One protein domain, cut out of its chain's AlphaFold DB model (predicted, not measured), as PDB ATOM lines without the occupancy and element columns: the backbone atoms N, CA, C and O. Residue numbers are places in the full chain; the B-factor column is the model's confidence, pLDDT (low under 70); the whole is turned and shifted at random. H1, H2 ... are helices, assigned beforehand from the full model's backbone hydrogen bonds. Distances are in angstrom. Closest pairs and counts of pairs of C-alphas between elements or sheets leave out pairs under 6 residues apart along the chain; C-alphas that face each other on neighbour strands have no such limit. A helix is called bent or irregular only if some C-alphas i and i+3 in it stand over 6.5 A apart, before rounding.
ATOM      1  N   GLN A  38      -8.093 -40.774 -41.055       77.44
ATOM      2  CA  GLN A  38      -7.199 -41.250 -39.994       77.44
ATOM      3  C   GLN A  38      -6.633 -40.097 -39.158       77.44
ATOM      4  O   GLN A  38      -6.672 -40.173 -37.928       77.44
ATOM      5  N   ALA A  39      -6.206 -39.000 -39.790       76.00
ATOM      6  CA  ALA A  39      -5.735 -37.811 -39.080       76.00
ATOM      7  C   ALA A  39      -6.838 -37.188 -38.203       76.00
ATOM      8  O   ALA A  39      -6.597 -36.827 -37.048       76.00
ATOM      9  N   ALA A  40      -8.077 -37.123 -38.702       78.44
ATOM     10  CA  ALA A  40      -9.217 -36.638 -37.924       78.44
ATOM     11  C   ALA A  40      -9.533 -37.543 -36.715       78.44
ATOM     12  O   ALA A  40      -9.842 -37.043 -35.632       78.44
ATOM     13  N   ARG A  41      -9.418 -38.872 -36.864       82.12
ATOM     14  CA  ARG A  41      -9.591 -39.827 -35.753       82.12
ATOM     15  C   ARG A  41      -8.486 -39.699 -34.706       82.12
ATOM     16  O   ARG A  41      -8.799 -39.699 -33.519       82.12
ATOM     17  N   GLN A  42      -7.231 -39.529 -35.123       83.75
ATOM     18  CA  GLN A  42      -6.111 -39.307 -34.203       83.75
ATOM     19  C   GLN A  42      -6.282 -38.014 -33.403       83.75
ATOM     20  O   GLN A  42      -6.173 -38.045 -32.182       83.75
ATOM     21  N   ARG A  43      -6.663 -36.903 -34.050       83.75
ATOM     22  CA  ARG A  43      -6.938 -35.637 -33.347       83.75
ATOM     23  C   ARG A  43      -8.072 -35.766 -32.334       83.75
ATOM     24  O   ARG A  43      -7.960 -35.244 -31.231       83.75
ATOM     25  N   ARG A  44      -9.145 -36.494 -32.675       84.00
ATOM     26  CA  ARG A  44     -10.245 -36.775 -31.735       84.00
ATOM     27  C   ARG A  44      -9.781 -37.622 -30.549       84.00
ATOM     28  O   ARG A  44     -10.133 -37.306 -29.420       84.00
ATOM     29  N   GLN A  45      -8.965 -38.651 -30.781       83.62
ATOM     30  CA  GLN A  45      -8.404 -39.468 -29.700       83.62
ATOM     31  C   GLN A  45      -7.448 -38.672 -28.807       83.62
ATOM     32  O   GLN A  45      -7.457 -38.840 -27.590       83.62
ATOM     33  N   GLU A  46      -6.632 -37.793 -29.384       85.19
ATOM     34  CA  GLU A  46      -5.716 -36.953 -28.619       85.19
ATOM     35  C   GLU A  46      -6.470 -35.901 -27.795       85.19
ATOM     36  O   GLU A  46      -6.165 -35.722 -26.615       85.19
ATOM     37  N   ALA A  47      -7.507 -35.281 -28.365       83.69
ATOM     38  CA  ALA A  47      -8.404 -34.383 -27.640       83.69
ATOM     39  C   ALA A  47      -9.083 -35.102 -26.463       83.69
ATOM     40  O   ALA A  47      -8.997 -34.627 -25.333       83.69
ATOM     41  N   GLN A  48      -9.631 -36.302 -26.687       84.81
ATOM     42  CA  GLN A  48     -10.230 -37.116 -25.623       84.81
ATOM     43  C   GLN A  48      -9.224 -37.492 -24.528       84.81
ATOM     44  O   GLN A  48      -9.562 -37.493 -23.348       84.81
ATOM     45  N   ARG A  49      -7.967 -37.788 -24.885       86.88
ATOM     46  CA  ARG A  49      -6.909 -38.057 -23.898       86.88
ATOM     47  C   ARG A  49      -6.565 -36.815 -23.078       86.88
ATOM     48  O   ARG A  49      -6.372 -36.939 -21.870       86.88
ATOM     49  N   ARG A  50      -6.500 -35.637 -23.706       81.12
ATOM     50  CA  ARG A  50      -6.251 -34.361 -23.013       81.12
ATOM     51  C   ARG A  50      -7.400 -34.005 -22.074       81.12
ATOM     52  O   ARG A  50      -7.142 -33.661 -20.924       81.12
ATOM     53  N   GLU A  51      -8.644 -34.172 -22.515       82.94
ATOM     54  CA  GLU A  51      -9.835 -33.992 -21.677       82.94
ATOM     55  C   GLU A  51      -9.842 -34.980 -20.502       82.94
ATOM     56  O   GLU A  51      -9.984 -34.570 -19.354       82.94
ATOM     57  N   ALA A  52      -9.571 -36.266 -20.746       82.69
ATOM     58  CA  ALA A  52      -9.495 -37.270 -19.685       82.69
ATOM     59  C   ALA A  52      -8.377 -36.975 -18.668       82.69
ATOM     60  O   ALA A  52      -8.547 -37.204 -17.469       82.69
ATOM     61  N   GLN A  53      -7.232 -36.452 -19.118       83.19
ATOM     62  CA  GLN A  53      -6.162 -36.005 -18.224       83.19
ATOM     63  C   GLN A  53      -6.569 -34.769 -17.413       83.19
ATOM     64  O   GLN A  53      -6.279 -34.725 -16.218       83.19
ATOM     65  N   ALA A  54      -7.254 -33.798 -18.020       78.81
ATOM     66  CA  ALA A  54      -7.752 -32.612 -17.324       78.81
ATOM     67  C   ALA A  54      -8.772 -32.984 -16.235       78.81
ATOM     68  O   ALA A  54      -8.612 -32.575 -15.086       78.81
ATOM     69  N   VAL A  55      -9.732 -33.857 -16.561       86.81
ATOM     70  CA  VAL A  55     -10.729 -34.369 -15.609       86.81
ATOM     71  C   VAL A  55     -10.060 -35.137 -14.466       86.81
ATOM     72  O   VAL A  55     -10.414 -34.948 -13.306       86.81
ATOM     73  N   ARG A  56      -9.042 -35.965 -14.748       78.81
ATOM     74  CA  ARG A  56      -8.281 -36.667 -13.697       78.81
ATOM     75  C   ARG A  56      -7.546 -35.710 -12.762       78.81
ATOM     76  O   ARG A  56      -7.523 -35.955 -11.559       78.81
ATOM     77  N   LYS A  57      -6.953 -34.639 -13.296       76.44
ATOM     78  CA  LYS A  57      -6.273 -33.617 -12.487       76.44
ATOM     79  C   LYS A  57      -7.261 -32.847 -11.609       76.44
ATOM     80  O   LYS A  57      -6.979 -32.681 -10.428       76.44
ATOM     81  N   GLN A  58      -8.418 -32.457 -12.150       74.31
ATOM     82  CA  GLN A  58      -9.489 -31.815 -11.374       74.31
ATOM     83  C   GLN A  58     -10.045 -32.738 -10.284       74.31
ATOM     84  O   GLN A  58     -10.167 -32.339  -9.132       74.31
ATOM     85  N   ALA A  59     -10.303 -34.007 -10.598       74.75
ATOM     86  CA  ALA A  59     -10.777 -34.964  -9.602       74.75
ATOM     87  C   ALA A  59      -9.742 -35.218  -8.489       74.75
ATOM     88  O   ALA A  59     -10.115 -35.481  -7.345       74.75
ATOM     89  N   ALA A  60      -8.444 -35.154  -8.806       74.69
ATOM     90  CA  ALA A  60      -7.382 -35.249  -7.811       74.69
ATOM     91  C   ALA A  60      -7.338 -34.010  -6.901       74.69
ATOM     92  O   ALA A  60      -7.240 -34.182  -5.689       74.69
ATOM     93  N   SER A  61      -7.475 -32.795  -7.452       71.81
ATOM     94  CA  SER A  61      -7.529 -31.570  -6.641       71.81
ATOM     95  C   SER A  61      -8.771 -31.516  -5.756       71.81
ATOM     96  O   SER A  61      -8.644 -31.221  -4.576       71.81
ATOM     97  N   GLU A  62      -9.945 -31.906  -6.263       72.06
ATOM     98  CA  GLU A  62     -11.172 -31.950  -5.453       72.06
ATOM     99  C   GLU A  62     -11.084 -32.963  -4.301       72.06
ATOM    100  O   GLU A  62     -11.610 -32.729  -3.214       72.06
ATOM    101  N   ARG A  63     -10.435 -34.117  -4.518       70.81
ATOM    102  CA  ARG A  63     -10.197 -35.099  -3.445       70.81
ATOM    103  C   ARG A  63      -9.241 -34.559  -2.391       70.81
ATOM    104  O   ARG A  63      -9.453 -34.822  -1.211       70.81
ATOM    105  N   GLU A  64      -8.210 -33.839  -2.825       65.06
ATOM    106  CA  GLU A  64      -7.261 -33.177  -1.938       65.06
ATOM    107  C   GLU A  64      -8.006 -32.132  -1.097       65.06
ATOM    108  O   GLU A  64      -8.006 -32.263   0.120       65.06
ATOM    109  N   GLU A  65      -8.759 -31.215  -1.717       63.41
ATOM    110  CA  GLU A  65      -9.586 -30.186  -1.057       63.41
ATOM    111  C   GLU A  65     -10.575 -30.763  -0.034       63.41
ATOM    112  O   GLU A  65     -10.652 -30.271   1.094       63.41
ATOM    113  N   ARG A  66     -11.281 -31.855  -0.367       66.88
ATOM    114  CA  ARG A  66     -12.193 -32.530   0.580       66.88
ATOM    115  C   ARG A  66     -11.470 -33.130   1.790       66.88
ATOM    116  O   ARG A  66     -12.087 -33.271   2.842       66.88
ATOM    117  N   GLY A  67     -10.182 -33.459   1.672       64.31
ATOM    118  CA  GLY A  67      -9.359 -33.965   2.774       64.31
ATOM    119  C   GLY A  67      -9.003 -32.917   3.836       64.31
ATOM    120  O   GLY A  67      -8.706 -33.292   4.968       64.31
ATOM    121  N   TRP A  68      -9.066 -31.616   3.512       63.50
ATOM    122  CA  TRP A  68      -8.681 -30.526   4.428       63.50
ATOM    123  C   TRP A  68      -9.817 -30.042   5.350       63.50
ATOM    124  O   TRP A  68      -9.564 -29.256   6.267       63.50
ATOM    125  N   GLY A  69     -11.043 -30.552   5.169       59.56
ATOM    126  CA  GLY A  69     -12.236 -30.163   5.934       59.56
ATOM    127  C   GLY A  69     -12.773 -28.767   5.570       59.56
ATOM    128  O   GLY A  69     -12.036 -27.907   5.092       59.56
ATOM    129  N   GLU A  70     -14.067 -28.516   5.806       62.19
ATOM    130  CA  GLU A  70     -14.746 -27.266   5.394       62.19
ATOM    131  C   GLU A  70     -14.089 -25.995   5.963       62.19
ATOM    132  O   GLU A  70     -14.042 -24.963   5.299       62.19
ATOM    133  N   HIS A  71     -13.484 -26.075   7.152       62.03
ATOM    134  CA  HIS A  71     -12.822 -24.939   7.807       62.03
ATOM    135  C   HIS A  71     -11.533 -24.458   7.115       62.03
ATOM    136  O   HIS A  71     -11.032 -23.393   7.469       62.03
ATOM    137  N   ARG A  72     -10.984 -25.219   6.156       65.19
ATOM    138  CA  ARG A  72      -9.726 -24.891   5.459       65.19
ATOM    139  C   ARG A  72      -9.851 -24.862   3.936       65.19
ATOM    140  O   ARG A  72      -8.834 -24.857   3.248       65.19
ATOM    141  N   GLN A  73     -11.068 -24.797   3.393       63.09
ATOM    142  CA  GLN A  73     -11.283 -24.722   1.940       63.09
ATOM    143  C   GLN A  73     -10.503 -23.564   1.294       63.09
ATOM    144  O   GLN A  73      -9.785 -23.776   0.324       63.09
ATOM    145  N   ALA A  74     -10.519 -22.373   1.905       66.69
ATOM    146  CA  ALA A  74      -9.767 -21.217   1.405       66.69
ATOM    147  C   ALA A  74      -8.234 -21.420   1.418       66.69
ATOM    148  O   ALA A  74      -7.515 -20.851   0.594       66.69
ATOM    149  N   GLU A  75      -7.714 -22.230   2.347       70.31
ATOM    150  CA  GLU A  75      -6.287 -22.571   2.420       70.31
ATOM    151  C   GLU A  75      -5.918 -23.614   1.355       70.31
ATOM    152  O   GLU A  75      -4.878 -23.484   0.705       70.31
ATOM    153  N   ALA A  76      -6.793 -24.599   1.123       69.94
ATOM    154  CA  ALA A  76      -6.626 -25.620   0.092       69.94
ATOM    155  C   ALA A  76      -6.689 -25.025  -1.327       69.94
ATOM    156  O   ALA A  76      -5.797 -25.282  -2.139       69.94
ATOM    157  N   GLU A  77      -7.655 -24.145  -1.605       72.62
ATOM    158  CA  GLU A  77      -7.752 -23.418  -2.880       72.62
ATOM    159  C   GLU A  77      -6.489 -22.586  -3.145       72.62
ATOM    160  O   GLU A  77      -5.922 -22.619  -4.244       72.62
ATOM    161  N   ARG A  78      -5.983 -21.880  -2.122       73.50
ATOM    162  CA  ARG A  78      -4.715 -21.141  -2.226       73.50
ATOM    163  C   ARG A  78      -3.529 -22.056  -2.506       73.50
ATOM    164  O   ARG A  78      -2.662 -21.690  -3.302       73.50
ATOM    165  N   PHE A  79      -3.471 -23.229  -1.882       75.69
ATOM    166  CA  PHE A  79      -2.404 -24.196  -2.124       75.69
ATOM    167  C   PHE A  79      -2.415 -24.707  -3.571       75.69
ATOM    168  O   PHE A  79      -1.372 -24.700  -4.229       75.69
ATOM    169  N   VAL A  80      -3.587 -25.061  -4.110       75.19
ATOM    170  CA  VAL A  80      -3.742 -25.491  -5.511       75.19
ATOM    171  C   VAL A  80      -3.353 -24.372  -6.480       75.19
ATOM    172  O   VAL A  80      -2.622 -24.620  -7.442       75.19
ATOM    173  N   GLN A  81      -3.766 -23.128  -6.213       76.12
ATOM    174  CA  GLN A  81      -3.372 -21.969  -7.024       76.12
ATOM    175  C   GLN A  81      -1.854 -21.759  -7.030       76.12
ATOM    176  O   GLN A  81      -1.264 -21.601  -8.101       76.12
ATOM    177  N   MET A  82      -1.203 -21.810  -5.864       75.56
ATOM    178  CA  MET A  82       0.254 -21.674  -5.780       75.56
ATOM    179  C   MET A  82       0.986 -22.831  -6.461       75.56
ATOM    180  O   MET A  82       1.976 -22.592  -7.151       75.56
ATOM    181  N   ARG A  83       0.496 -24.071  -6.331       74.31
ATOM    182  CA  ARG A  83       1.073 -25.235  -7.019       74.31
ATOM    183  C   ARG A  83       0.984 -25.080  -8.535       74.31
ATOM    184  O   ARG A  83       1.990 -25.253  -9.216       74.31
ATOM    185  N   ASN A  84      -0.179 -24.695  -9.059       76.81
ATOM    186  CA  ASN A  84      -0.374 -24.466 -10.491       76.81
ATOM    187  C   ASN A  84       0.510 -23.318 -11.005       76.81
ATOM    188  O   ASN A  84       1.105 -23.436 -12.074       76.81
ATOM    189  N   ALA A  85       0.648 -22.231 -10.238       74.69
ATOM    190  CA  ALA A  85       1.552 -21.133 -10.570       74.69
ATOM    191  C   ALA A  85       3.027 -21.577 -10.564       74.69
ATOM    192  O   ALA A  85       3.785 -21.213 -11.460       74.69
ATOM    193  N   ALA A  86       3.432 -22.407  -9.599       72.06
ATOM    194  CA  ALA A  86       4.783 -22.957  -9.527       72.06
ATOM    195  C   ALA A  86       5.077 -23.928 -10.682       72.06
ATOM    196  O   ALA A  86       6.162 -23.880 -11.256       72.06
ATOM    197  N   GLU A  87       4.120 -24.777 -11.064       72.75
ATOM    198  CA  GLU A  87       4.236 -25.638 -12.247       72.75
ATOM    199  C   GLU A  87       4.343 -24.824 -13.539       72.75
ATOM    200  O   GLU A  87       5.162 -25.153 -14.390       72.75
ATOM    201  N   GLN A  88       3.583 -23.732 -13.670       69.50
ATOM    202  CA  GLN A  88       3.697 -22.815 -14.811       69.50
ATOM    203  C   GLN A  88       5.019 -22.037 -14.823       69.50
ATOM    204  O   GLN A  88       5.506 -21.671 -15.891       69.50
ATOM    205  N   ALA A  89       5.603 -21.779 -13.651       63.03
ATOM    206  CA  ALA A  89       6.894 -21.114 -13.518       63.03
ATOM    207  C   ALA A  89       8.093 -22.046 -13.741       63.03
ATOM    208  O   ALA A  89       9.176 -21.574 -14.099       63.03
ATOM    209  N   ARG A  90       7.925 -23.364 -13.572       61.88
ATOM    210  CA  ARG A  90       8.969 -24.346 -13.891       61.88
ATOM    211  C   ARG A  90       9.268 -24.313 -15.394       61.88
ATOM    212  O   ARG A  90       8.410 -24.622 -16.211       61.88
TER     213      ARG A  90
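Overview. This is residues 38 to 90 of the 205 residues of an uncharacterized protein of Quisquiliibacterium sp. CC-CFT501 (UniProt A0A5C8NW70). Two helices make a V: the long H1 forms the length of the whole, and after a sharp turn at residues 68 and 69 the shorter H2 folds back from it. The arms of the V meet near the turn and spread from there, so that residues 38 to 60 of H1 and residues 81 to 90 stand free. The printed part has 53 residues with two named helices, H1 then H2, and no named strand; its class is all helix. It is only just extended, close to loose, with a radius of gyration of the C-alphas of 15.4 A, and it spans 51 by 25 by 10 A.

Along the chain. Find C-alpha 38 at (-7.199, -41.250, -39.994); from there H1, residues 38 to 67, runs 43.4 A to C-alpha 67 at (-9.359, -33.965, 2.774), with z rising along the way. Past residues 68 and 69, look for H2, residues 70 to 89, which runs 29.4 A and ends at C-alpha 89 at (6.894, -21.114, -13.518). H2 is irregular: C-alphas 71 and 74 are 8.0 A apart.

Arrangement. Start on H1 at residues 61 to 66, the part that alone touches H2, and look across to residues 73 to 80 of H2. The closest C-alphas of the two helices are those of Glu 65 and Ala 76, 5.6 A apart. The helices run opposite ways at a steep tilt of 42 degrees, and they form a helical hairpin. In H1 every O i to N i+4 pair is within hydrogen-bond range; in H2 14 of 16 are.

Size, cuts and confidence. The two C-alphas farthest apart are those of Gln 38 and His 71, 50.8 A, and the outline is a rod. The printed part has no cut, and the link from H1 to H2 is tight. In the B-factor column you will find a mean pLDDT of 74.2 for the printed part of this model, with values under 70 at residues 64 to 74, residue 76 and residues 88 to 90.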